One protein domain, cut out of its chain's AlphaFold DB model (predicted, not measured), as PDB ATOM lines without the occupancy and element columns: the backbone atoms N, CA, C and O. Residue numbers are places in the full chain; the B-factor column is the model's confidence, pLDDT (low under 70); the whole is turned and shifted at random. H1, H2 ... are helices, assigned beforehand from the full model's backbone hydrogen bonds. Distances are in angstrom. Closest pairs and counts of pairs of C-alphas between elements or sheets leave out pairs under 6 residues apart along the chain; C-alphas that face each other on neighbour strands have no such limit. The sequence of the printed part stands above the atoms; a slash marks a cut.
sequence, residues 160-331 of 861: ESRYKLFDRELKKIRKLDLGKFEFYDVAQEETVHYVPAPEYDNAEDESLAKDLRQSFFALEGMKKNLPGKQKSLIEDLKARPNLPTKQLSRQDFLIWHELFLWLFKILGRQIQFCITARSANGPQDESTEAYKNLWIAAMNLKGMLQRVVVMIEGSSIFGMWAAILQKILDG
ATOM      1  N   GLU A 160      11.229 -10.170  55.571       76.75
ATOM      2  CA  GLU A 160      10.152 -10.293  54.583       76.75
ATOM      3  C   GLU A 160      10.025  -9.008  53.758       76.75
ATOM      4  O   GLU A 160      10.034  -9.047  52.526       76.75
ATOM      5  N   SER A 161       9.956  -7.857  54.429       70.94
ATOM      6  CA  SER A 161       9.800  -6.550  53.786       70.94
ATOM      7  C   SER A 161      10.973  -6.208  52.862       70.94
ATOM      8  O   SER A 161      10.766  -5.713  51.752       70.94
ATOM      9  N   ARG A 162      12.209  -6.530  53.269       70.88
ATOM     10  CA  ARG A 162      13.415  -6.346  52.444       70.88
ATOM     11  C   ARG A 162      13.476  -7.344  51.286       70.88
ATOM     12  O   ARG A 162      13.748  -6.947  50.152       70.88
ATOM     13  N   TYR A 163      13.158  -8.615  51.527       74.38
ATOM     14  CA  TYR A 163      13.154  -9.642  50.484       74.38
ATOM     15  C   TYR A 163      12.065  -9.391  49.425       74.38
ATOM     16  O   TYR A 163      12.317  -9.572  48.236       74.38
ATOM     17  N   LYS A 164      10.895  -8.860  49.809       76.75
ATOM     18  CA  LYS A 164       9.842  -8.405  48.877       76.75
ATOM     19  C   LYS A 164      10.295  -7.289  47.928       76.75
ATOM     20  O   LYS A 164       9.691  -7.141  46.866       76.75
ATOM     21  N   LEU A 165      11.316  -6.506  48.285       71.12
ATOM     22  CA  LEU A 165      11.955  -5.546  47.377       71.12
ATOM     23  C   LEU A 165      12.995  -6.247  46.494       71.12
ATOM     24  O   LEU A 165      12.940  -6.115  45.275       71.12
ATOM     25  N   PHE A 166      13.877  -7.054  47.085       71.56
ATOM     26  CA  PHE A 166      14.929  -7.779  46.362       71.56
ATOM     27  C   PHE A 166      14.377  -8.741  45.294       71.56
ATOM     28  O   PHE A 166      14.839  -8.738  44.155       71.56
ATOM     29  N   ASP A 167      13.320  -9.501  45.595       80.00
ATOM     30  CA  ASP A 167      12.708 -10.432  44.641       80.00
ATOM     31  C   ASP A 167      12.023  -9.724  43.455       80.00
ATOM     32  O   ASP A 167      11.918 -10.315  42.379       80.00
ATOM     33  N   ARG A 168      11.632  -8.442  43.574       77.50
ATOM     34  CA  ARG A 168      11.180  -7.645  42.412       77.50
ATOM     35  C   ARG A 168      12.314  -7.429  41.412       77.50
ATOM     36  O   ARG A 168      12.072  -7.504  40.210       77.50
ATOM     37  N   GLU A 169      13.534  -7.220  41.899       76.50
ATOM     38  CA  GLU A 169      14.729  -7.057  41.069       76.50
ATOM     39  C   GLU A 169      15.223  -8.409  40.534       76.50
ATOM     40  O   GLU A 169      15.437  -8.542  39.327       76.50
ATOM     41  N   LEU A 170      15.239  -9.468  41.357       77.50
ATOM     42  CA  LEU A 170      15.480 -10.841  40.878       77.50
ATOM     43  C   LEU A 170      14.482 -11.252  39.783       77.50
ATOM     44  O   LEU A 170      14.854 -11.951  38.845       77.50
ATOM     45  N   LYS A 171      13.218 -10.814  39.853       85.25
ATOM     46  CA  LYS A 171      12.200 -11.043  38.810       85.25
ATOM     47  C   LYS A 171      12.443 -10.265  37.511       85.25
ATOM     48  O   LYS A 171      11.847 -10.638  36.499       85.25
ATOM     49  N   LYS A 172      13.296  -9.232  37.504       80.75
ATOM     50  CA  LYS A 172      13.831  -8.621  36.272       80.75
ATOM     51  C   LYS A 172      15.012  -9.441  35.758       80.75
ATOM     52  O   LYS A 172      14.990  -9.855  34.606       80.75
ATOM     53  N   ILE A 173      15.974  -9.753  36.631       79.81
ATOM     54  CA  ILE A 173      17.188 -10.519  36.298       79.81
ATOM     55  C   ILE A 173      16.831 -11.891  35.699       79.81
ATOM     56  O   ILE A 173      17.282 -12.210  34.606       79.81
ATOM     57  N   ARG A 174      15.914 -12.648  36.321       83.75
ATOM     58  CA  ARG A 174      15.388 -13.944  35.827       83.75
ATOM     59  C   ARG A 174      14.683 -13.877  34.459       83.75
ATOM     60  O   ARG A 174      14.360 -14.924  33.906       83.75
ATOM     61  N   LYS A 175      14.380 -12.680  33.940       84.62
ATOM     62  CA  LYS A 175      13.780 -12.454  32.611       84.62
ATOM     63  C   LYS A 175      14.793 -11.965  31.570       84.62
ATOM     64  O   LYS A 175      14.409 -11.783  30.416       84.62
ATOM     65  N   LEU A 176      16.049 -11.733  31.952       80.50
ATOM     66  CA  LEU A 176      17.109 -11.404  31.006       80.50
ATOM     67  C   LEU A 176      17.486 -12.659  30.219       80.50
ATOM     68  O   LEU A 176      17.969 -13.642  30.774       80.50
ATOM     69  N   ASP A 177      17.285 -12.611  28.906       80.19
ATOM     70  CA  ASP A 177      17.815 -13.625  28.004       80.19
ATOM     71  C   ASP A 177      19.284 -13.313  27.696       80.19
ATOM     72  O   ASP A 177      19.609 -12.639  26.717       80.19
ATOM     73  N   LEU A 178      20.175 -13.806  28.558       77.94
ATOM     74  CA  LEU A 178      21.629 -13.691  28.403       77.94
ATOM     75  C   LEU A 178      22.162 -14.394  27.134       77.94
ATOM     76  O   LEU A 178      23.292 -14.137  26.718       77.94
ATOM     77  N   GLY A 179      21.348 -15.216  26.460       72.19
ATOM     78  CA  GLY A 179      21.649 -15.745  25.129       72.19
ATOM     79  C   GLY A 179      21.688 -14.660  24.042       72.19
ATOM     80  O   GLY A 179      22.441 -14.794  23.073       72.19
ATOM     81  N   LYS A 180      20.944 -13.558  24.222       75.19
ATOM     82  CA  LYS A 180      20.813 -12.451  23.254       75.19
ATOM     83  C   LYS A 180      21.823 -11.309  23.416       75.19
ATOM     84  O   LYS A 180      21.865 -10.437  22.552       75.19
ATOM     85  N   PHE A 181      22.609 -11.289  24.488       70.69
ATOM     86  CA  PHE A 181      23.659 -10.286  24.689       70.69
ATOM     87  C   PHE A 181      25.001 -10.822  24.207       70.69
ATOM     88  O   PHE A 181      25.306 -12.004  24.400       70.69
ATOM     89  N   GLU A 182      25.788  -9.961  23.573       62.09
ATOM     90  CA  GLU A 182      27.148 -10.292  23.173       62.09
ATOM     91  C   GLU A 182      28.102  -9.892  24.305       62.09
ATOM     92  O   GLU A 182      28.044  -8.791  24.841       62.09
ATOM     93  N   PHE A 183      28.932 -10.841  24.740       58.47
ATOM     94  CA  PHE A 183      29.875 -10.635  25.845       58.47
ATOM     95  C   PHE A 183      31.234 -10.116  25.351       58.47
ATOM     96  O   PHE A 183      32.089  -9.785  26.165       58.47
ATOM     97  N   TYR A 184      31.432 -10.037  24.029       49.84
ATOM     98  CA  TYR A 184      32.713  -9.671  23.433       49.84
ATOM     99  C   TYR A 184      33.112  -8.223  23.722       49.84
ATOM    100  O   TYR A 184      34.277  -8.004  24.012       49.84
ATOM    101  N   ASP A 185      32.191  -7.261  23.765       43.66
ATOM    102  CA  ASP A 185      32.538  -5.861  24.076       43.66
ATOM    103  C   ASP A 185      32.761  -5.624  25.576       43.66
ATOM    104  O   ASP A 185      33.555  -4.773  25.971       43.66
ATOM    105  N   VAL A 186      32.144  -6.454  26.429       44.09
ATOM    106  CA  VAL A 186      32.469  -6.509  27.865       44.09
ATOM    107  C   VAL A 186      33.904  -7.017  28.073       44.09
ATOM    108  O   VAL A 186      34.533  -6.604  29.044       44.09
ATOM    109  N   ALA A 187      34.417  -7.843  27.151       39.72
ATOM    110  CA  ALA A 187      35.797  -8.322  27.131       39.72
ATOM    111  C   ALA A 187      36.765  -7.405  26.349       39.72
ATOM    112  O   ALA A 187      37.906  -7.238  26.753       39.72
ATOM    113  N   GLN A 188      36.363  -6.735  25.262       40.28
ATOM    114  CA  GLN A 188      37.269  -5.818  24.549       40.28
ATOM    115  C   GLN A 188      37.544  -4.531  25.349       40.28
ATOM    116  O   GLN A 188      38.651  -3.989  25.273       40.28
ATOM    117  N   GLU A 189      36.614  -4.112  26.221       41.00
ATOM    118  CA  GLU A 189      36.894  -3.106  27.257       41.00
ATOM    119  C   GLU A 189      37.975  -3.542  28.275       41.00
ATOM    120  O   GLU A 189      38.507  -2.666  28.956       41.00
ATOM    121  N   GLU A 190      38.384  -4.820  28.368       41.25
ATOM    122  CA  GLU A 190      39.472  -5.268  29.270       41.25
ATOM    123  C   GLU A 190      40.796  -4.537  28.991       41.25
ATOM    124  O   GLU A 190      41.585  -4.315  29.907       41.25
ATOM    125  N   THR A 191      41.024  -4.087  27.753       37.62
ATOM    126  CA  THR A 191      42.234  -3.334  27.367       37.62
ATOM    127  C   THR A 191      42.281  -1.894  27.896       37.62
ATOM    128  O   THR A 191      43.356  -1.299  27.942       37.62
ATOM    129  N   VAL A 192      41.143  -1.326  28.316       33.25
ATOM    130  CA  VAL A 192      41.026   0.075  28.777       33.25
ATOM    131  C   VAL A 192      40.545   0.153  30.226       33.25
ATOM    132  O   VAL A 192      41.020   0.981  31.007       33.25
ATOM    133  N   HIS A 193      39.616  -0.719  30.608       33.31
ATOM    134  CA  HIS A 193      39.075  -0.880  31.954       33.31
ATOM    135  C   HIS A 193      39.144  -2.347  32.382       33.31
ATOM    136  O   HIS A 193      38.138  -2.969  32.727       33.31
ATOM    137  N   TYR A 194      40.377  -2.855  32.427       35.00
ATOM    138  CA  TYR A 194      40.770  -4.016  33.218       35.00
ATOM    139  C   TYR A 194      40.199  -3.860  34.638       35.00
ATOM    140  O   TYR A 194      40.715  -3.092  35.453       35.00
ATOM    141  N   VAL A 195      39.102  -4.560  34.940       37.88
ATOM    142  CA  VAL A 195      38.812  -4.963  36.316       37.88
ATOM    143  C   VAL A 195      39.779  -6.113  36.547       37.88
ATOM    144  O   VAL A 195      39.576  -7.160  35.933       37.88
ATOM    145  N   PRO A 196      40.849  -5.944  37.344       36.06
ATOM    146  CA  PRO A 196      41.788  -7.030  37.521       36.06
ATOM    147  C   PRO A 196      41.034  -8.189  38.162       36.06
ATOM    148  O   PRO A 196      40.425  -8.015  39.224       36.06
ATOM    149  N   ALA A 197      41.122  -9.373  37.554       42.50
ATOM    150  CA  ALA A 197      41.119 -10.579  38.364       42.50
ATOM    151  C   ALA A 197      42.198 -10.349  39.440       42.50
ATOM    152  O   ALA A 197      43.318  -9.983  39.066       42.50
ATOM    153  N   PRO A 198      41.877 -10.425  40.745       46.25
ATOM    154  CA  PRO A 198      42.859 -10.144  41.781       46.25
ATOM    155  C   PRO A 198      44.133 -10.958  41.541       46.25
ATOM    156  O   PRO A 198      44.061 -12.157  41.294       46.25
ATOM    157  N   GLU A 199      45.303 -10.322  41.636       47.53
ATOM    158  CA  GLU A 199      46.613 -10.973  41.423       47.53
ATOM    159  C   GLU A 199      46.975 -11.986  42.534       47.53
ATOM    160  O   GLU A 199      48.089 -12.497  42.593       47.53
ATOM    161  N   TYR A 200      46.025 -12.271  43.426       50.44
ATOM    162  CA  TYR A 200      46.107 -13.241  44.508       50.44
ATOM    163  C   TYR A 200      45.215 -14.441  44.188       50.44
ATOM    164  O   TYR A 200      44.182 -14.306  43.532       50.44
ATOM    165  N   ASP A 201      45.563 -15.615  44.707       55.28
ATOM    166  CA  ASP A 201      44.662 -16.762  44.664       55.28
ATOM    167  C   ASP A 201      43.384 -16.461  45.455       55.28
ATOM    168  O   ASP A 201      43.403 -16.298  46.679       55.28
ATOM    169  N   ASN A 202      42.257 -16.380  44.742       68.75
ATOM    170  CA  ASN A 202      40.936 -16.150  45.317       68.75
ATOM    171  C   ASN A 202      40.416 -17.428  45.998       68.75
ATOM    172  O   ASN A 202      39.380 -17.967  45.609       68.75
ATOM    173  N   ALA A 203      41.100 -17.888  47.046       76.94
ATOM    174  CA  ALA A 203      40.663 -19.011  47.877       76.94
ATOM    175  C   ALA A 203      39.228 -18.813  48.419       76.94
ATOM    176  O   ALA A 203      38.500 -19.780  48.625       76.94
ATOM    177  N   GLU A 204      38.791 -17.558  48.579       77.69
ATOM    178  CA  GLU A 204      37.412 -17.183  48.913       77.69
ATOM    179  C   GLU A 204      36.415 -17.496  47.776       77.69
ATOM    180  O   GLU A 204      35.374 -18.097  48.036       77.69
ATOM    181  N   ASP A 205      36.728 -17.171  46.510       82.00
ATOM    182  CA  ASP A 205      35.882 -17.543  45.359       82.00
ATOM    183  C   ASP A 205      35.964 -19.051  45.042       82.00
ATOM    184  O   ASP A 205      35.008 -19.623  44.520       82.00
ATOM    185  N   GLU A 206      37.075 -19.718  45.365       85.12
ATOM    186  CA  GLU A 206      37.243 -21.169  45.185       85.12
ATOM    187  C   GLU A 206      36.499 -21.973  46.264       85.12
ATOM    188  O   GLU A 206      35.829 -22.958  45.937       85.12
ATOM    189  N   SER A 207      36.501 -21.513  47.524       84.62
ATOM    190  CA  SER A 207      35.588 -22.030  48.554       84.62
ATOM    191  C   SER A 207      34.141 -21.769  48.152       84.62
ATOM    192  O   SER A 207      33.357 -22.707  48.115       84.62
ATOM    193  N   LEU A 208      33.792 -20.549  47.728       84.19
ATOM    194  CA  LEU A 208      32.451 -20.221  47.233       84.19
ATOM    195  C   LEU A 208      31.996 -21.155  46.099       84.19
ATOM    196  O   LEU A 208      30.869 -21.653  46.121       84.19
ATOM    197  N   ALA A 209      32.863 -21.406  45.115       86.25
ATOM    198  CA  ALA A 209      32.599 -22.325  44.012       86.25
ATOM    199  C   ALA A 209      32.302 -23.740  44.522       86.25
ATOM    200  O   ALA A 209      31.303 -24.346  44.126       86.25
ATOM    201  N   LYS A 210      33.146 -24.251  45.424       88.31
ATOM    202  CA  LYS A 210      33.009 -25.566  46.058       88.31
ATOM    203  C   LYS A 210      31.728 -25.659  46.890       88.31
ATOM    204  O   LYS A 210      30.940 -26.580  46.680       88.31
ATOM    205  N   ASP A 211      31.481 -24.689  47.762       86.25
ATOM    206  CA  ASP A 211      30.374 -24.656  48.719       86.25
ATOM    207  C   ASP A 211      29.020 -24.504  48.014       86.25
ATOM    208  O   ASP A 211      28.064 -25.214  48.348       86.25
ATOM    209  N   LEU A 212      28.921 -23.646  46.989       85.94
ATOM    210  CA  LEU A 212      27.710 -23.528  46.169       85.94
ATOM    211  C   LEU A 212      27.477 -24.773  45.314       85.94
ATOM    212  O   LEU A 212      26.339 -25.240  45.245       85.94
ATOM    213  N   ARG A 213      28.522 -25.343  44.701       89.81
ATOM    214  CA  ARG A 213      28.422 -26.573  43.901       89.81
ATOM    215  C   ARG A 213      27.970 -27.756  44.763       89.81
ATOM    216  O   ARG A 213      27.016 -28.441  44.395       89.81
ATOM    217  N   GLN A 214      28.579 -27.955  45.933       89.06
ATOM    218  CA  GLN A 214      28.174 -28.981  46.901       89.06
ATOM    219  C   GLN A 214      26.744 -28.752  47.408       89.06
ATOM    220  O   GLN A 214      25.926 -29.672  47.363       89.06
ATOM    221  N   SER A 215      26.398 -27.523  47.808       87.12
ATOM    222  CA  SER A 215      25.045 -27.188  48.279       87.12
ATOM    223  C   SER A 215      23.979 -27.393  47.195       87.12
ATOM    224  O   SER A 215      22.874 -27.849  47.493       87.12
ATOM    225  N   PHE A 216      24.298 -27.094  45.932       90.44
ATOM    226  CA  PHE A 216      23.414 -27.321  44.790       90.44
ATOM    227  C   PHE A 216      23.183 -28.817  44.539       90.44
ATOM    228  O   PHE A 216      22.031 -29.245  44.428       90.44
ATOM    229  N   PHE A 217      24.244 -29.633  44.523       91.19
ATOM    230  CA  PHE A 217      24.110 -31.084  44.374       91.19
ATOM    231  C   PHE A 217      23.356 -31.727  45.544       91.19
ATOM    232  O   PHE A 217      22.456 -32.530  45.299       91.19
ATOM    233  N   ALA A 218      23.631 -31.328  46.788       87.75
ATOM    234  CA  ALA A 218      22.932 -31.845  47.965       87.75
ATOM    235  C   ALA A 218      21.425 -31.523  47.947       87.75
ATOM    236  O   ALA A 218      20.600 -32.371  48.284       87.75
ATOM    237  N   LEU A 219      21.045 -30.308  47.531       84.50
ATOM    238  CA  LEU A 219      19.655 -29.844  47.590       84.50
ATOM    239  C   LEU A 219      18.836 -30.105  46.325       84.50
ATOM    240  O   LEU A 219      17.609 -30.151  46.417       84.50
ATOM    241  N   GLU A 220      19.440 -30.223  45.143       86.62
ATOM    242  CA  GLU A 220      18.719 -30.441  43.879       86.62
ATOM    243  C   GLU A 220      19.087 -31.775  43.199       86.62
ATOM    244  O   GLU A 220      18.222 -32.359  42.549       86.62
ATOM    245  N   GLY A 221      20.296 -32.315  43.396       77.56
ATOM    246  CA  GLY A 221      20.821 -33.480  42.661       77.56
ATOM    247  C   GLY A 221      20.038 -34.789  42.824       77.56
ATOM    248  O   GLY A 221      19.961 -35.572  41.883       77.56
ATOM    249  N   MET A 222      19.380 -35.009  43.969       78.94
ATOM    250  CA  MET A 222      18.556 -36.210  44.204       78.94
ATOM    251  C   MET A 222      17.153 -36.151  43.559       78.94
ATOM    252  O   MET A 222      16.378 -37.107  43.646       78.94
ATOM    253  N   LYS A 223      16.764 -35.035  42.922       87.50
ATOM    254  CA  LYS A 223      15.391 -34.834  42.429       87.50
ATOM    255  C   LYS A 223      15.197 -35.391  41.019       87.50
ATOM    256  O   LYS A 223      15.582 -34.781  40.026       87.50
ATOM    257  N   LYS A 224      14.456 -36.498  40.917       80.75
ATOM    258  CA  LYS A 224      14.083 -37.145  39.639       80.75
ATOM    259  C   LYS A 224      13.418 -36.173  38.633       80.75
ATOM    260  O   LYS A 224      13.713 -36.206  37.436       80.75
ATOM    261  N   ASN A 225      12.592 -35.245  39.130       86.31
ATOM    262  CA  ASN A 225      11.755 -34.341  38.325       86.31
ATOM    263  C   ASN A 225      12.270 -32.884  38.286       86.31
ATOM    264  O   ASN A 225      11.525 -31.938  38.547       86.31
ATOM    265  N   LEU A 226      13.553 -32.684  37.972       83.81
ATOM    266  CA  LEU A 226      14.122 -31.341  37.779       83.81
ATOM    267  C   LEU A 226      13.665 -30.668  36.466       83.81
ATOM    268  O   LEU A 226      13.613 -31.338  35.430       83.81
ATOM    269  N   PRO A 227      13.430 -29.338  36.460       87.06
ATOM    270  CA  PRO A 227      13.253 -28.558  35.233       87.06
ATOM    271  C   PRO A 227      14.474 -28.647  34.308       87.06
ATOM    272  O   PRO A 227      15.605 -28.677  34.791       87.06
ATOM    273  N   GLY A 228      14.266 -28.584  32.986       86.56
ATOM    274  CA  GLY A 228      15.336 -28.740  31.984       86.56
ATOM    275  C   GLY A 228      16.563 -27.841  32.205       86.56
ATOM    276  O   GLY A 228      17.686 -28.324  32.131       86.56
ATOM    277  N   LYS A 229      16.364 -26.574  32.602       83.56
ATOM    278  CA  LYS A 229      17.464 -25.666  32.991       83.56
ATOM    279  C   LYS A 229      18.312 -26.192  34.157       83.56
ATOM    280  O   LYS A 229      19.531 -26.107  34.106       83.56
ATOM    281  N   GLN A 230      17.679 -26.746  35.194       85.44
ATOM    282  CA  GLN A 230      18.401 -27.306  36.342       85.44
ATOM    283  C   GLN A 230      19.066 -28.648  35.994       85.44
ATOM    284  O   GLN A 230      20.093 -28.962  36.581       85.44
ATOM    285  N   LYS A 231      18.533 -29.406  35.020       88.81
ATOM    286  CA  LYS A 231      19.218 -30.582  34.459       88.81
ATOM    287  C   LYS A 231      20.471 -30.188  33.669       88.81
ATOM    288  O   LYS A 231      21.514 -30.764  33.934       88.81
ATOM    289  N   SER A 232      20.402 -29.168  32.800       89.56
ATOM    290  CA  SER A 232      21.599 -28.616  32.133       89.56
ATOM    291  C   SER A 232      22.655 -28.224  33.158       89.56
ATOM    292  O   SER A 232      23.750 -28.764  33.124       89.56
ATOM    293  N   LEU A 233      22.284 -27.398  34.146       90.38
ATOM    294  CA  LEU A 233      23.212 -26.926  35.174       90.38
ATOM    295  C   LEU A 233      23.869 -28.073  35.970       90.38
ATOM    296  O   LEU A 233      25.021 -27.947  36.364       90.38
ATOM    297  N   ILE A 234      23.173 -29.198  36.186       92.00
ATOM    298  CA  ILE A 234      23.768 -30.404  36.788       92.00
ATOM    299  C   ILE A 234      24.839 -31.023  35.884       92.00
ATOM    300  O   ILE A 234      25.905 -31.365  36.387       92.00
ATOM    301  N   GLU A 235      24.586 -31.177  34.583       91.81
ATOM    302  CA  GLU A 235      25.573 -31.747  33.654       91.81
ATOM    303  C   GLU A 235      26.744 -30.778  33.403       91.81
ATOM    304  O   GLU A 235      27.898 -31.201  33.437       91.81
ATOM    305  N   ASP A 236      26.477 -29.473  33.295       90.75
ATOM    306  CA  ASP A 236      27.490 -28.408  33.275       90.75
ATOM    307  C   ASP A 236      28.409 -28.481  34.521       90.75
ATOM    308  O   ASP A 236      29.634 -28.456  34.394       90.75
ATOM    309  N   LEU A 237      27.840 -28.647  35.726       91.94
ATOM    310  CA  LEU A 237      28.578 -28.763  36.998       91.94
ATOM    311  C   LEU A 237      29.209 -30.143  37.252       91.94
ATOM    312  O   LEU A 237      30.014 -30.287  38.178       91.94
ATOM    313  N   LYS A 238      28.852 -31.173  36.480       91.25
ATOM    314  CA  LYS A 238      29.578 -32.453  36.441       91.25
ATOM    315  C   LYS A 238      30.798 -32.336  35.531       91.25
ATOM    316  O   LYS A 238      31.893 -32.687  35.953       91.25
ATOM    317  N   ALA A 239      30.608 -31.793  34.326       91.31
ATOM    318  CA  ALA A 239      31.666 -31.581  33.341       91.31
ATOM    319  C   ALA A 239      32.723 -30.562  33.806       91.31
ATOM    320  O   ALA A 239      33.881 -30.654  33.407       91.31
ATOM    321  N   ARG A 240      32.340 -29.608  34.665       88.50
ATOM    322  CA  ARG A 240      33.236 -28.623  35.292       88.50
ATOM    323  C   ARG A 240      33.300 -28.876  36.806       88.50
ATOM    324  O   ARG A 240      32.535 -28.263  37.556       88.50
ATOM    325  N   PRO A 241      34.157 -29.804  37.282       85.25
ATOM    326  CA  PRO A 241      34.250 -30.122  38.706       85.25
ATOM    327  C   PRO A 241      34.783 -28.949  39.539       85.25
ATOM    328  O   PRO A 241      34.312 -28.726  40.657       85.25
ATOM    329  N   ASN A 242      35.693 -28.176  38.944       87.81
ATOM    330  CA  ASN A 242      36.179 -26.898  39.442       87.81
ATOM    331  C   ASN A 242      35.572 -25.803  38.554       87.81
ATOM    332  O   ASN A 242      35.715 -25.857  37.330       87.81
ATOM    333  N   LEU A 243      34.881 -24.829  39.149       86.19
ATOM    334  CA  LEU A 243      34.412 -23.646  38.424       86.19
ATOM    335  C   LEU A 243      35.557 -22.635  38.331       86.19
ATOM    336  O   LEU A 243      36.216 -22.404  39.344       86.19
ATOM    337  N   PRO A 244      35.796 -22.000  37.172       81.75
ATOM    338  CA  PRO A 244      36.830 -20.987  37.081       81.75
ATOM    339  C   PRO A 244      36.422 -19.726  37.853       81.75
ATOM    340  O   PRO A 244      35.285 -19.249  37.770       81.75
ATOM    341  N   THR A 245      37.390 -19.199  38.601       80.81
ATOM    342  CA  THR A 245      37.259 -18.058  39.520       80.81
ATOM    343  C   THR A 245      38.003 -16.806  39.046       80.81
ATOM    344  O   THR A 245      37.718 -15.708  39.516       80.81
ATOM    345  N   LYS A 246      38.953 -16.955  38.109       74.12
ATOM    346  CA  LYS A 246      39.847 -15.878  37.641       74.12
ATOM    347  C   LYS A 246      39.462 -15.317  36.267       74.12
ATOM    348  O   LYS A 246      39.496 -14.109  36.072       74.12
ATOM    349  N   GLN A 247      39.056 -16.172  35.329       70.56
ATOM    350  CA  GLN A 247      38.536 -15.781  34.013       70.56
ATOM    351  C   GLN A 247      37.255 -16.563  33.725       70.56
ATOM    352  O   GLN A 247      37.244 -17.789  33.809       70.56
ATOM    353  N   LEU A 248      36.171 -15.865  33.384       73.69
ATOM    354  CA  LEU A 248      34.900 -16.490  33.028       73.69
ATOM    355  C   LEU A 248      34.758 -16.567  31.511       73.69
ATOM    356  O   LEU A 248      34.593 -15.539  30.855       73.69
ATOM    357  N   SER A 249      34.701 -17.779  30.948       81.88
ATOM    358  CA  SER A 249      34.096 -17.913  29.622       81.88
ATOM    359  C   SER A 249      32.605 -17.566  29.707       81.88
ATOM    360  O   SER A 249      31.990 -17.614  30.779       81.88
ATOM    361  N   ARG A 250      31.975 -17.285  28.562       80.25
ATOM    362  CA  ARG A 250      30.525 -17.039  28.505       80.25
ATOM    363  C   ARG A 250      29.708 -18.162  29.161       80.25
ATOM    364  O   ARG A 250      28.696 -17.870  29.792       80.25
ATOM    365  N   GLN A 251      30.142 -19.420  29.039       82.69
ATOM    366  CA  GLN A 251      29.450 -20.552  29.661       82.69
ATOM    367  C   GLN A 251      29.602 -20.530  31.188       82.69
ATOM    368  O   GLN A 251      28.623 -20.741  31.896       82.69
ATOM    369  N   ASP A 252      30.784 -20.192  31.706       85.31
ATOM    370  CA  ASP A 252      31.015 -20.106  33.153       85.31
ATOM    371  C   ASP A 252      30.213 -18.966  33.782       85.31
ATOM    372  O   ASP A 252      29.598 -19.158  34.828       85.31
ATOM    373  N   PHE A 253      30.116 -17.810  33.114       85.81
ATOM    374  CA  PHE A 253      29.235 -16.726  33.559       85.81
ATOM    375  C   PHE A 253      27.763 -17.169  33.641       85.81
ATOM    376  O   PHE A 253      27.065 -16.809  34.589       85.81
ATOM    377  N   LEU A 254      27.281 -17.965  32.680       86.31
ATOM    378  CA  LEU A 254      25.915 -18.504  32.698       86.31
ATOM    379  C   LEU A 254      25.708 -19.522  33.832       86.31
ATOM    380  O   LEU A 254      24.670 -19.480  34.497       86.31
ATOM    381  N   ILE A 255      26.699 -20.378  34.099       89.50
ATOM    382  CA  ILE A 255      26.692 -21.342  35.212       89.50
ATOM    383  C   ILE A 255      26.654 -20.609  36.562       89.50
ATOM    384  O   ILE A 255      25.754 -20.854  37.368       89.50
ATOM    385  N   TRP A 256      27.556 -19.646  36.783       89.88
ATOM    386  CA  TRP A 256      27.558 -18.781  37.969       89.88
ATOM    387  C   TRP A 256      26.246 -17.999  38.116       89.88
ATOM    388  O   TRP A 256      25.718 -17.864  39.221       89.88
ATOM    389  N   HIS A 257      25.659 -17.528  37.013       90.06
ATOM    390  CA  HIS A 257      24.396 -16.798  37.043       90.06
ATOM    391  C   HIS A 257      23.208 -17.658  37.488       90.06
ATOM    392  O   HIS A 257      22.433 -17.220  38.344       90.06
ATOM    393  N   GLU A 258      23.055 -18.873  36.961       90.75
ATOM    394  CA  GLU A 258      21.995 -19.784  37.413       90.75
ATOM    395  C   GLU A 258      22.259 -20.295  38.848       90.75
ATOM    396  O   GLU A 258      21.303 -20.439  39.612       90.75
ATOM    397  N   LEU A 259      23.524 -20.454  39.273       89.56
ATOM    398  CA  LEU A 259      23.890 -20.738  40.673       89.56
ATOM    399  C   LEU A 259      23.476 -19.613  41.636       89.56
ATOM    400  O   LEU A 259      22.812 -19.887  42.637       89.56
ATOM    401  N   PHE A 260      23.787 -18.345  41.345       89.44
ATOM    402  CA  PHE A 260      23.358 -17.225  42.193       89.44
ATOM    403  C   PHE A 260      21.828 -17.053  42.187       89.44
ATOM    404  O   PHE A 260      21.215 -16.850  43.239       89.44
ATOM    405  N   LEU A 261      21.165 -17.215  41.034       88.88
ATOM    406  CA  LEU A 261      19.699 -17.212  40.961       88.88
ATOM    407  C   LEU A 261      19.057 -18.361  41.753       88.88
ATOM    408  O   LEU A 261      17.967 -18.173  42.312       88.88
ATOM    409  N   TRP A 262      19.711 -19.522  41.811       90.44
ATOM    410  CA  TRP A 262      19.328 -20.646  42.658       90.44
ATOM    411  C   TRP A 262      19.536 -20.332  44.145       90.44
ATOM    412  O   TRP A 262      18.590 -20.491  44.918       90.44
ATOM    413  N   LEU A 263      20.694 -19.796  44.548       87.12
ATOM    414  CA  LEU A 263      20.991 -19.432  45.939       87.12
ATOM    415  C   LEU A 263      19.925 -18.480  46.503       87.12
ATOM    416  O   LEU A 263      19.311 -18.755  47.537       87.12
ATOM    417  N   PHE A 264      19.617 -17.404  45.774       86.31
ATOM    418  CA  PHE A 264      18.581 -16.453  46.181       86.31
ATOM    419  C   PHE A 264      17.158 -17.042  46.127       86.31
ATOM    420  O   PHE A 264      16.285 -16.610  46.878       86.31
ATOM    421  N   LYS A 265      16.906 -18.060  45.289       87.81
ATOM    422  CA  LYS A 265      15.647 -18.834  45.275       87.81
ATOM    423  C   LYS A 265      15.527 -19.752  46.500       87.81
ATOM    424  O   LYS A 265      14.418 -19.897  47.011       87.81
ATOM    425  N   ILE A 266      16.620 -20.339  46.998       85.88
ATOM    426  CA  ILE A 266      16.624 -21.080  48.273       85.88
ATOM    427  C   ILE A 266      16.428 -20.120  49.452       85.88
ATOM    428  O   ILE A 266      15.578 -20.384  50.299       85.88
ATOM    429  N   LEU A 267      17.100 -18.964  49.464       82.69
ATOM    430  CA  LEU A 267      16.914 -17.956  50.513       82.69
ATOM    431  C   LEU A 267      15.458 -17.463  50.570       82.69
ATOM    432  O   LEU A 267      14.856 -17.421  51.640       82.69
ATOM    433  N   GLY A 268      14.851 -17.188  49.411       82.69
ATOM    434  CA  GLY A 268      13.431 -16.848  49.317       82.69
ATOM    435  C   GLY A 268      12.491 -17.953  49.812       82.69
ATOM    436  O   GLY A 268      11.483 -17.643  50.443       82.69
ATOM    437  N   ARG A 269      12.824 -19.233  49.585       86.94
ATOM    438  CA  ARG A 269      12.081 -20.376  50.151       86.94
ATOM    439  C   ARG A 269      12.171 -20.397  51.681       86.94
ATOM    440  O   ARG A 269      11.138 -20.578  52.314       86.94
ATOM    441  N   GLN A 270      13.347 -20.166  52.269       83.06
ATOM    442  CA  GLN A 270      13.513 -20.148  53.733       83.06
ATOM    443  C   GLN A 270      12.806 -18.956  54.391       83.06
ATOM    444  O   GLN A 270      12.135 -19.116  55.408       83.06
ATOM    445  N   ILE A 271      12.865 -17.771  53.777       79.69
ATOM    446  CA  ILE A 271      12.107 -16.596  54.235       79.69
ATOM    447  C   ILE A 271      10.598 -16.869  54.150       79.69
ATOM    448  O   ILE A 271       9.872 -16.589  55.101       79.69
ATOM    449  N   GLN A 272      10.123 -17.485  53.061       84.62
ATOM    450  CA  GLN A 272       8.719 -17.883  52.935       84.62
ATOM    451  C   GLN A 272       8.317 -18.966  53.946       84.62
ATOM    452  O   GLN A 272       7.202 -18.914  54.454       84.62
ATOM    453  N   PHE A 273       9.204 -19.905  54.285       84.38
ATOM    454  CA  PHE A 273       8.967 -20.901  55.332       84.38
ATOM    455  C   PHE A 273       8.818 -20.245  56.714       84.38
ATOM    456  O   PHE A 273       7.849 -20.532  57.409       84.38
ATOM    457  N   CYS A 274       9.675 -19.275  57.059       79.19
ATOM    458  CA  CYS A 274       9.537 -18.473  58.284       79.19
ATOM    459  C   CYS A 274       8.211 -17.692  58.326       79.19
ATOM    460  O   CYS A 274       7.537 -17.660  59.354       79.19
ATOM    461  N   ILE A 275       7.809 -17.090  57.201       82.62
ATOM    462  CA  ILE A 275       6.524 -16.386  57.060       82.62
ATOM    463  C   ILE A 275       5.347 -17.345  57.272       82.62
ATOM    464  O   ILE A 275       4.410 -16.991  57.987       82.62
ATOM    465  N   THR A 276       5.401 -18.543  56.682       83.94
ATOM    466  CA  THR A 276       4.361 -19.569  56.824       83.94
ATOM    467  C   THR A 276       4.280 -20.085  58.262       83.94
ATOM    468  O   THR A 276       3.181 -20.135  58.810       83.94
ATOM    469  N   ALA A 277       5.420 -20.382  58.898       81.31
ATOM    470  CA  ALA A 277       5.493 -20.805  60.298       81.31
ATOM    471  C   ALA A 277       4.930 -19.736  61.252       81.31
ATOM    472  O   ALA A 277       4.133 -20.061  62.124       81.31
ATOM    473  N   ARG A 278       5.243 -18.448  61.028       81.75
ATOM    474  CA  ARG A 278       4.629 -17.320  61.757       81.75
ATOM    475  C   ARG A 278       3.106 -17.293  61.590       81.75
ATOM    476  O   ARG A 278       2.406 -16.998  62.548       81.75
ATOM    477  N   SER A 279       2.599 -17.565  60.385       77.75
ATOM    478  CA  SER A 279       1.159 -17.521  60.070       77.75
ATOM    479  C   SER A 279       0.364 -18.771  60.474       77.75
ATOM    480  O   SER A 279      -0.850 -18.817  60.264       77.75
ATOM    481  N   ALA A 280       1.022 -19.792  61.032       73.62
ATOM    482  CA  ALA A 280       0.364 -20.959  61.605       73.62
ATOM    483  C   ALA A 280      -0.229 -20.587  62.976       73.62
ATOM    484  O   ALA A 280       0.349 -20.875  64.022       73.62
ATOM    485  N   ASN A 281      -1.370 -19.890  62.945       53.72
ATOM    486  CA  ASN A 281      -2.018 -19.244  64.092       53.72
ATOM    487  C   ASN A 281      -2.635 -20.239  65.105       53.72
ATOM    488  O   ASN A 281      -3.853 -20.283  65.276       53.72
ATOM    489  N   GLY A 282      -1.803 -21.022  65.789       60.22
ATOM    490  CA  GLY A 282      -2.127 -21.551  67.117       60.22
ATOM    491  C   GLY A 282      -1.791 -20.528  68.216       60.22
ATOM    492  O   GLY A 282      -1.073 -19.562  67.938       60.22
ATOM    493  N   PRO A 283      -2.268 -20.717  69.462       55.53
ATOM    494  CA  PRO A 283      -1.683 -20.031  70.615       55.53
ATOM    495  C   PRO A 283      -0.191 -20.388  70.693       55.53
ATOM    496  O   PRO A 283       0.164 -21.559  70.595       55.53
ATOM    497  N   GLN A 284       0.691 -19.394  70.796       54.31
ATOM    498  CA  GLN A 284       2.143 -19.594  70.665       54.31
ATOM    499  C   GLN A 284       2.819 -19.921  72.007       54.31
ATOM    500  O   GLN A 284       3.833 -19.323  72.353       54.31
ATOM    501  N   ASP A 285       2.272 -20.886  72.751       57.88
ATOM    502  CA  ASP A 285       2.950 -21.440  73.930       57.88
ATOM    503  C   ASP A 285       4.200 -22.233  73.511       57.88
ATOM    504  O   ASP A 285       4.225 -22.852  72.440       57.88
ATOM    505  N   GLU A 286       5.223 -22.280  74.375       54.06
ATOM    506  CA  GLU A 286       6.498 -22.983  74.117       54.06
ATOM    507  C   GLU A 286       6.318 -24.471  73.780       54.06
ATOM    508  O   GLU A 286       7.097 -25.064  73.030       54.06
ATOM    509  N   SER A 287       5.271 -25.080  74.340       56.91
ATOM    510  CA  SER A 287       4.898 -26.476  74.123       56.91
ATOM    511  C   SER A 287       4.422 -26.755  72.695       56.91
ATOM    512  O   SER A 287       4.491 -27.903  72.241       56.91
ATOM    513  N   THR A 288       3.957 -25.733  71.969       67.00
ATOM    514  CA  THR A 288       3.343 -25.915  70.656       67.00
ATOM    515  C   THR A 288       4.353 -26.224  69.560       67.00
ATOM    516  O   THR A 288       5.424 -25.628  69.432       67.00
ATOM    517  N   GLU A 289       3.944 -27.130  68.679       74.56
ATOM    518  CA  GLU A 289       4.692 -27.479  67.475       74.56
ATOM    519  C   GLU A 289       4.890 -26.261  66.547       74.56
ATOM    520  O   GLU A 289       5.891 -26.170  65.835       74.56
ATOM    521  N   ALA A 290       3.995 -25.267  66.613       68.56
ATOM    522  CA  ALA A 290       4.133 -23.994  65.909       68.56
ATOM    523  C   ALA A 290       5.372 -23.196  66.365       68.56
ATOM    524  O   ALA A 290       6.137 -22.737  65.512       68.56
ATOM    525  N   TYR A 291       5.620 -23.076  67.679       70.94
ATOM    526  CA  TYR A 291       6.812 -22.387  68.188       70.94
ATOM    527  C   TYR A 291       8.102 -23.103  67.778       70.94
ATOM    528  O   TYR A 291       9.014 -22.469  67.240       70.94
ATOM    529  N   LYS A 292       8.160 -24.433  67.934       78.88
ATOM    530  CA  LYS A 292       9.324 -25.243  67.533       78.88
ATOM    531  C   LYS A 292       9.656 -25.065  66.051       78.88
ATOM    532  O   LYS A 292      10.806 -24.797  65.705       78.88
ATOM    533  N   ASN A 293       8.650 -25.127  65.176       77.81
ATOM    534  CA  ASN A 293       8.845 -24.906  63.743       77.81
ATOM    535  C   ASN A 293       9.267 -23.464  63.421       77.81
ATOM    536  O   ASN A 293      10.120 -23.270  62.556       77.81
ATOM    537  N   LEU A 294       8.749 -22.456  64.130       78.75
ATOM    538  CA  LEU A 294       9.177 -21.061  63.975       78.75
ATOM    539  C   LEU A 294      10.637 -20.845  64.422       78.75
ATOM    540  O   LEU A 294      11.385 -20.147  63.738       78.75
ATOM    541  N   TRP A 295      11.064 -21.480  65.519       77.38
ATOM    542  CA  TRP A 295      12.446 -21.456  66.014       77.38
ATOM    543  C   TRP A 295      13.419 -22.129  65.041       77.38
ATOM    544  O   TRP A 295      14.415 -21.524  64.639       77.38
ATOM    545  N   ILE A 296      13.091 -23.340  64.583       79.94
ATOM    546  CA  ILE A 296      13.873 -24.081  63.584       79.94
ATOM    547  C   ILE A 296      13.954 -23.288  62.270       79.94
ATOM    548  O   ILE A 296      15.038 -23.149  61.700       79.94
ATOM    549  N   ALA A 297      12.845 -22.698  61.807       76.69
ATOM    550  CA  ALA A 297      12.825 -21.836  60.626       76.69
ATOM    551  C   ALA A 297      13.751 -20.617  60.785       76.69
ATOM    552  O   ALA A 297      14.587 -20.360  59.915       76.69
ATOM    553  N   ALA A 298      13.655 -19.901  61.911       71.50
ATOM    554  CA  ALA A 298      14.462 -18.716  62.187       71.50
ATOM    555  C   ALA A 298      15.963 -19.034  62.299       71.50
ATOM    556  O   ALA A 298      16.782 -18.287  61.759       71.50
ATOM    557  N   MET A 299      16.342 -20.149  62.931       75.12
ATOM    558  CA  MET A 299      17.747 -20.568  63.033       75.12
ATOM    559  C   MET A 299      18.313 -21.039  61.690       75.12
ATOM    560  O   MET A 299      19.420 -20.639  61.327       75.12
ATOM    561  N   ASN A 300      17.536 -21.782  60.896       73.19
ATOM    562  CA  ASN A 300      17.912 -22.141  59.525       73.19
ATOM    563  C   ASN A 300      18.092 -20.895  58.640       73.19
ATOM    564  O   ASN A 300      19.063 -20.802  57.887       73.19
ATOM    565  N   LEU A 301      17.202 -19.904  58.761       71.81
ATOM    566  CA  LEU A 301      17.322 -18.628  58.057       71.81
ATOM    567  C   LEU A 301      18.537 -17.816  58.531       71.81
ATOM    568  O   LEU A 301      19.248 -17.265  57.693       71.81
ATOM    569  N   LYS A 302      18.818 -17.768  59.840       70.69
ATOM    570  CA  LYS A 302      20.004 -17.107  60.413       70.69
ATOM    571  C   LYS A 302      21.294 -17.730  59.877       70.69
ATOM    572  O   LYS A 302      22.122 -17.008  59.327       70.69
ATOM    573  N   GLY A 303      21.431 -19.055  59.965       69.06
ATOM    574  CA  GLY A 303      22.594 -19.781  59.452       69.06
ATOM    575  C   GLY A 303      22.759 -19.622  57.939       69.06
ATOM    576  O   GLY A 303      23.868 -19.379  57.461       69.06
ATOM    577  N   MET A 304      21.660 -19.664  57.175       69.56
ATOM    578  CA  MET A 304      21.710 -19.406  55.735       69.56
ATOM    579  C   MET A 304      22.110 -17.959  55.421       69.56
ATOM    580  O   MET A 304      22.931 -17.754  54.535       69.56
ATOM    581  N   LEU A 305      21.579 -16.959  56.131       67.56
ATOM    582  CA  LEU A 305      21.953 -15.555  55.936       67.56
ATOM    583  C   LEU A 305      23.422 -15.305  56.285       67.56
ATOM    584  O   LEU A 305      24.094 -14.611  55.532       67.56
ATOM    585  N   GLN A 306      23.942 -15.901  57.362       67.38
ATOM    586  CA  GLN A 306      25.366 -15.817  57.705       67.38
ATOM    587  C   GLN A 306      26.238 -16.404  56.589       67.38
ATOM    588  O   GLN A 306      27.147 -15.723  56.120       67.38
ATOM    589  N   ARG A 307      25.912 -17.607  56.090       66.06
ATOM    590  CA  ARG A 307      26.615 -18.203  54.941       66.06
ATOM    591  C   ARG A 307      26.503 -17.330  53.692       66.06
ATOM    592  O   ARG A 307      27.515 -17.065  53.067       66.06
ATOM    593  N   VAL A 308      25.312 -16.838  53.340       67.06
ATOM    594  CA  VAL A 308      25.094 -15.982  52.155       67.06
ATOM    595  C   VAL A 308      25.853 -14.656  52.249       67.06
ATOM    596  O   VAL A 308      26.349 -14.193  51.231       67.06
ATOM    597  N   VAL A 309      25.972 -14.057  53.437       67.12
ATOM    598  CA  VAL A 309      26.770 -12.836  53.637       67.12
ATOM    599  C   VAL A 309      28.261 -13.135  53.495       67.12
ATOM    600  O   VAL A 309      28.914 -12.456  52.713       67.12
ATOM    601  N   VAL A 310      28.790 -14.173  54.150       62.59
ATOM    602  CA  VAL A 310      30.212 -14.565  54.027       62.59
ATOM    603  C   VAL A 310      30.568 -14.991  52.592       62.59
ATOM    604  O   VAL A 310      31.633 -14.657  52.098       62.59
ATOM    605  N   MET A 311      29.645 -15.639  51.879       64.31
ATOM    606  CA  MET A 311      29.781 -15.998  50.458       64.31
ATOM    607  C   MET A 311      29.741 -14.797  49.488       64.31
ATOM    608  O   MET A 311      29.991 -14.975  48.299       64.31
ATOM    609  N   ILE A 312      29.383 -13.593  49.950       64.88
ATOM    610  CA  ILE A 312      29.211 -12.388  49.115       64.88
ATOM    611  C   ILE A 312      30.161 -11.251  49.537       64.88
ATOM    612  O   ILE A 312      30.621 -10.489  48.686       64.88
ATOM    613  N   GLU A 313      30.480 -11.121  50.825       63.66
ATOM    614  CA  GLU A 313      31.480 -10.181  51.342       63.66
ATOM    615  C   GLU A 313      32.892 -10.776  51.212       63.66
ATOM    616  O   GLU A 313      33.386 -11.420  52.130       63.66
ATOM    617  N   GLY A 314      33.530 -10.540  50.062       63.25
ATOM    618  CA  GLY A 314      34.890 -10.997  49.734       63.25
ATOM    619  C   GLY A 314      34.984 -11.461  48.280       63.25
ATOM    620  O   GLY A 314      35.858 -11.023  47.533       63.25
ATOM    621  N   SER A 315      33.973 -12.220  47.845       75.75
ATOM    622  CA  SER A 315      33.853 -12.778  46.493       75.75
ATOM    623  C   SER A 315      34.021 -11.740  45.375       75.75
ATOM    624  O   SER A 315      33.181 -10.849  45.178       75.75
ATOM    625  N   SER A 316      35.071 -11.911  44.568       77.88
ATOM    626  CA  SER A 316      35.272 -11.123  43.353       77.88
ATOM    627  C   SER A 316      34.327 -11.576  42.236       77.88
ATOM    628  O   SER A 316      33.838 -10.739  41.470       77.88
ATOM    629  N   ILE A 317      33.971 -12.869  42.194       80.62
ATOM    630  CA  ILE A 317      33.091 -13.425  41.161       80.62
ATOM    631  C   ILE A 317      31.651 -12.916  41.297       80.62
ATOM    632  O   ILE A 317      31.012 -12.592  40.293       80.62
ATOM    633  N   PHE A 318      31.153 -12.740  42.527       81.44
ATOM    634  CA  PHE A 318      29.860 -12.104  42.773       81.44
ATOM    635  C   PHE A 318      29.881 -10.609  42.419       81.44
ATOM    636  O   PHE A 318      28.935 -10.103  41.810       81.44
ATOM    637  N   GLY A 319      30.972  -9.904  42.744       76.19
ATOM    638  CA  GLY A 319      31.166  -8.500  42.367       76.19
ATOM    639  C   GLY A 319      31.134  -8.292  40.849       76.19
ATOM    640  O   GLY A 319      30.402  -7.431  40.352       76.19
ATOM    641  N   MET A 320      31.854  -9.134  40.104       76.69
ATOM    642  CA  MET A 320      31.847  -9.160  38.639       76.69
ATOM    643  C   MET A 320      30.460  -9.508  38.074       76.69
ATOM    644  O   MET A 320      29.966  -8.809  37.187       76.69
ATOM    645  N   TRP A 321      29.784 -10.525  38.622       82.69
ATOM    646  CA  TRP A 321      28.420 -10.896  38.230       82.69
ATOM    647  C   TRP A 321      27.428  -9.734  38.384       82.69
ATOM    648  O   TRP A 321      26.675  -9.428  37.453       82.69
ATOM    649  N   ALA A 322      27.469  -9.037  39.522       80.00
ATOM    650  CA  ALA A 322      26.624  -7.878  39.785       80.00
ATOM    651  C   ALA A 322      26.939  -6.701  38.841       80.00
ATOM    652  O   ALA A 322      26.017  -6.073  38.317       80.00
ATOM    653  N   ALA A 323      28.221  -6.428  38.571       73.81
ATOM    654  CA  ALA A 323      28.644  -5.357  37.667       73.81
ATOM    655  C   ALA A 323      28.201  -5.598  36.211       73.81
ATOM    656  O   ALA A 323      27.680  -4.684  35.564       73.81
ATOM    657  N   ILE A 324      28.342  -6.829  35.707       71.81
ATOM    658  CA  ILE A 324      27.911  -7.208  34.352       71.81
ATOM    659  C   ILE A 324      26.383  -7.114  34.232       71.81
ATOM    660  O   ILE A 324      25.873  -6.525  33.274       71.81
ATOM    661  N   LEU A 325      25.632  -7.603  35.226       75.12
ATOM    662  CA  LEU A 325      24.175  -7.442  35.243       75.12
ATOM    663  C   LEU A 325      23.740  -5.973  35.320       75.12
ATOM    664  O   LEU A 325      22.758  -5.616  34.670       75.12
ATOM    665  N   GLN A 326      24.464  -5.107  36.036       75.25
ATOM    666  CA  GLN A 326      24.165  -3.673  36.052       75.25
ATOM    667  C   GLN A 326      24.440  -3.018  34.689       75.25
ATOM    668  O   GLN A 326      23.582  -2.273  34.223       75.25
ATOM    669  N   LYS A 327      25.547  -3.339  33.992       74.12
ATOM    670  CA  LYS A 327      25.781  -2.884  32.598       74.12
ATOM    671  C   LYS A 327      24.617  -3.285  31.676       74.12
ATOM    672  O   LYS A 327      24.138  -2.463  30.894       74.12
ATOM    673  N   ILE A 328      24.124  -4.521  31.791       72.00
ATOM    674  CA  ILE A 328      22.997  -5.035  30.993       72.00
ATOM    675  C   ILE A 328      21.676  -4.324  31.344       72.00
ATOM    676  O   ILE A 328      20.927  -3.945  30.442       72.00
ATOM    677  N   LEU A 329      21.385  -4.107  32.633       68.62
ATOM    678  CA  LEU A 329      20.169  -3.424  33.100       68.62
ATOM    679  C   LEU A 329      20.167  -1.915  32.797       68.62
ATOM    680  O   LEU A 329      19.104  -1.365  32.514       68.62
ATOM    681  N   ASP A 330      21.338  -1.273  32.786       73.81
ATOM    682  CA  ASP A 330      21.548   0.112  32.331       73.81
ATOM    683  C   ASP A 330      21.366   0.275  30.806       73.81
ATOM    684  O   ASP A 330      21.401   1.397  30.302       73.81
ATOM    685  N   GLY A 331      21.196  -0.822  30.057       73.19
ATOM    686  CA  GLY A 331      21.080  -0.809  28.596       73.19
ATOM    687  C   GLY A 331      22.409  -0.633  27.855       73.19
ATOM    688  O   GLY A 331      22.389  -0.325  26.669       73.19
TER     689      GLY A 331
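AT A GLANCE: This is residues 160 to 331 of the 861 residues of an uncharacterized protein of Orbilia oligospora (UniProt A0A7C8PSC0). One long helix, H5, runs through the middle; H6 folds back along its later part as a helical hairpin, and this hairpin makes one end of the long axis. Around H5, H1 lies lengthwise on one side, H3 and H4 cross its earlier part on the opposite side, H7 crosses it near its start on the same side as H1, and residues 187 to 194, partly in H2, stick out at the other end. The printed part has 172 residues with seven named helices, H1 to H7 in chain order, and no named strand: all helix. It is only just compact, close to loose, with a radius of gyration of the C-alphas of 18.6 A, and is elongated, spanning 64 by 34 by 33 A.

HOW THE PARTS SIT: H1, residues 160 to 173, touches H5, residues 250 to 278, at a shallow tilt of 28 degrees, opposite ways; the closest C-alphas, of Glu 160 and Ile 271, are 6.6 A apart. H2, residues 184 to 191, touches no helix; it is close but not clearly touching H7, residues 316 to 329, the closest C-alphas being those of Val 186 and Ile 324, 8.0 A. H3, residues 203 to 220, only just touches H5, with 3 pairs of C-alphas within 8 A, at a steep tilt of 61 degrees, the same way; H3 touches H5 with residues 212 to 216 alone, and the closest C-alphas, of Leu 212 and Leu 259, are 7.3 A apart. H4, residues 228 to 239, touches H5 with residues 233 to 237 alone, at a steep tilt of 58 degrees; the closest C-alphas, of Leu 233 and Ile 255, are 6.6 A apart. H5 and H6, residues 289 to 310, form a hairpin at a shallow tilt of 28 degrees, opposite ways; H5 touches H6 with residues 267 to 278 alone, and the closest C-alphas, of Ala 277 and Leu 294, are 5.2 A apart. H7 only just touches H5, with 3 pairs within 8 A, about perpendicular at 88 degrees, the closest C-alphas being His 257 and Trp 321 at 7.2 A. H5 is the hub, touching five helices. Every O i to N i+4 pair is within hydrogen-bond range in H3, H4, H5, H6 and H7; H1 has 7 of 10 and H2 2 of 4.

IN THESE COORDINATES: H1 begins at C-alpha 160, (10.152, -10.293, 54.583). H3 is 25.1 A long, H5 42.1 A and H6 31.6 A. H5 begins at C-alpha 250, (30.525, -17.039, 28.505), and H7 ends at C-alpha 329, (20.169, -3.424, 33.100).

THE WHOLE: The C-alphas farthest apart, of Thr 191 and Ser 287, are 64.2 A apart. The printed part has no cut; the link from H2 to H3 is long. Mean pLDDT of the printed part is 74.8, with residues 182 to 202, 281 to 288, 290, 303 to 314 and 329 under 70.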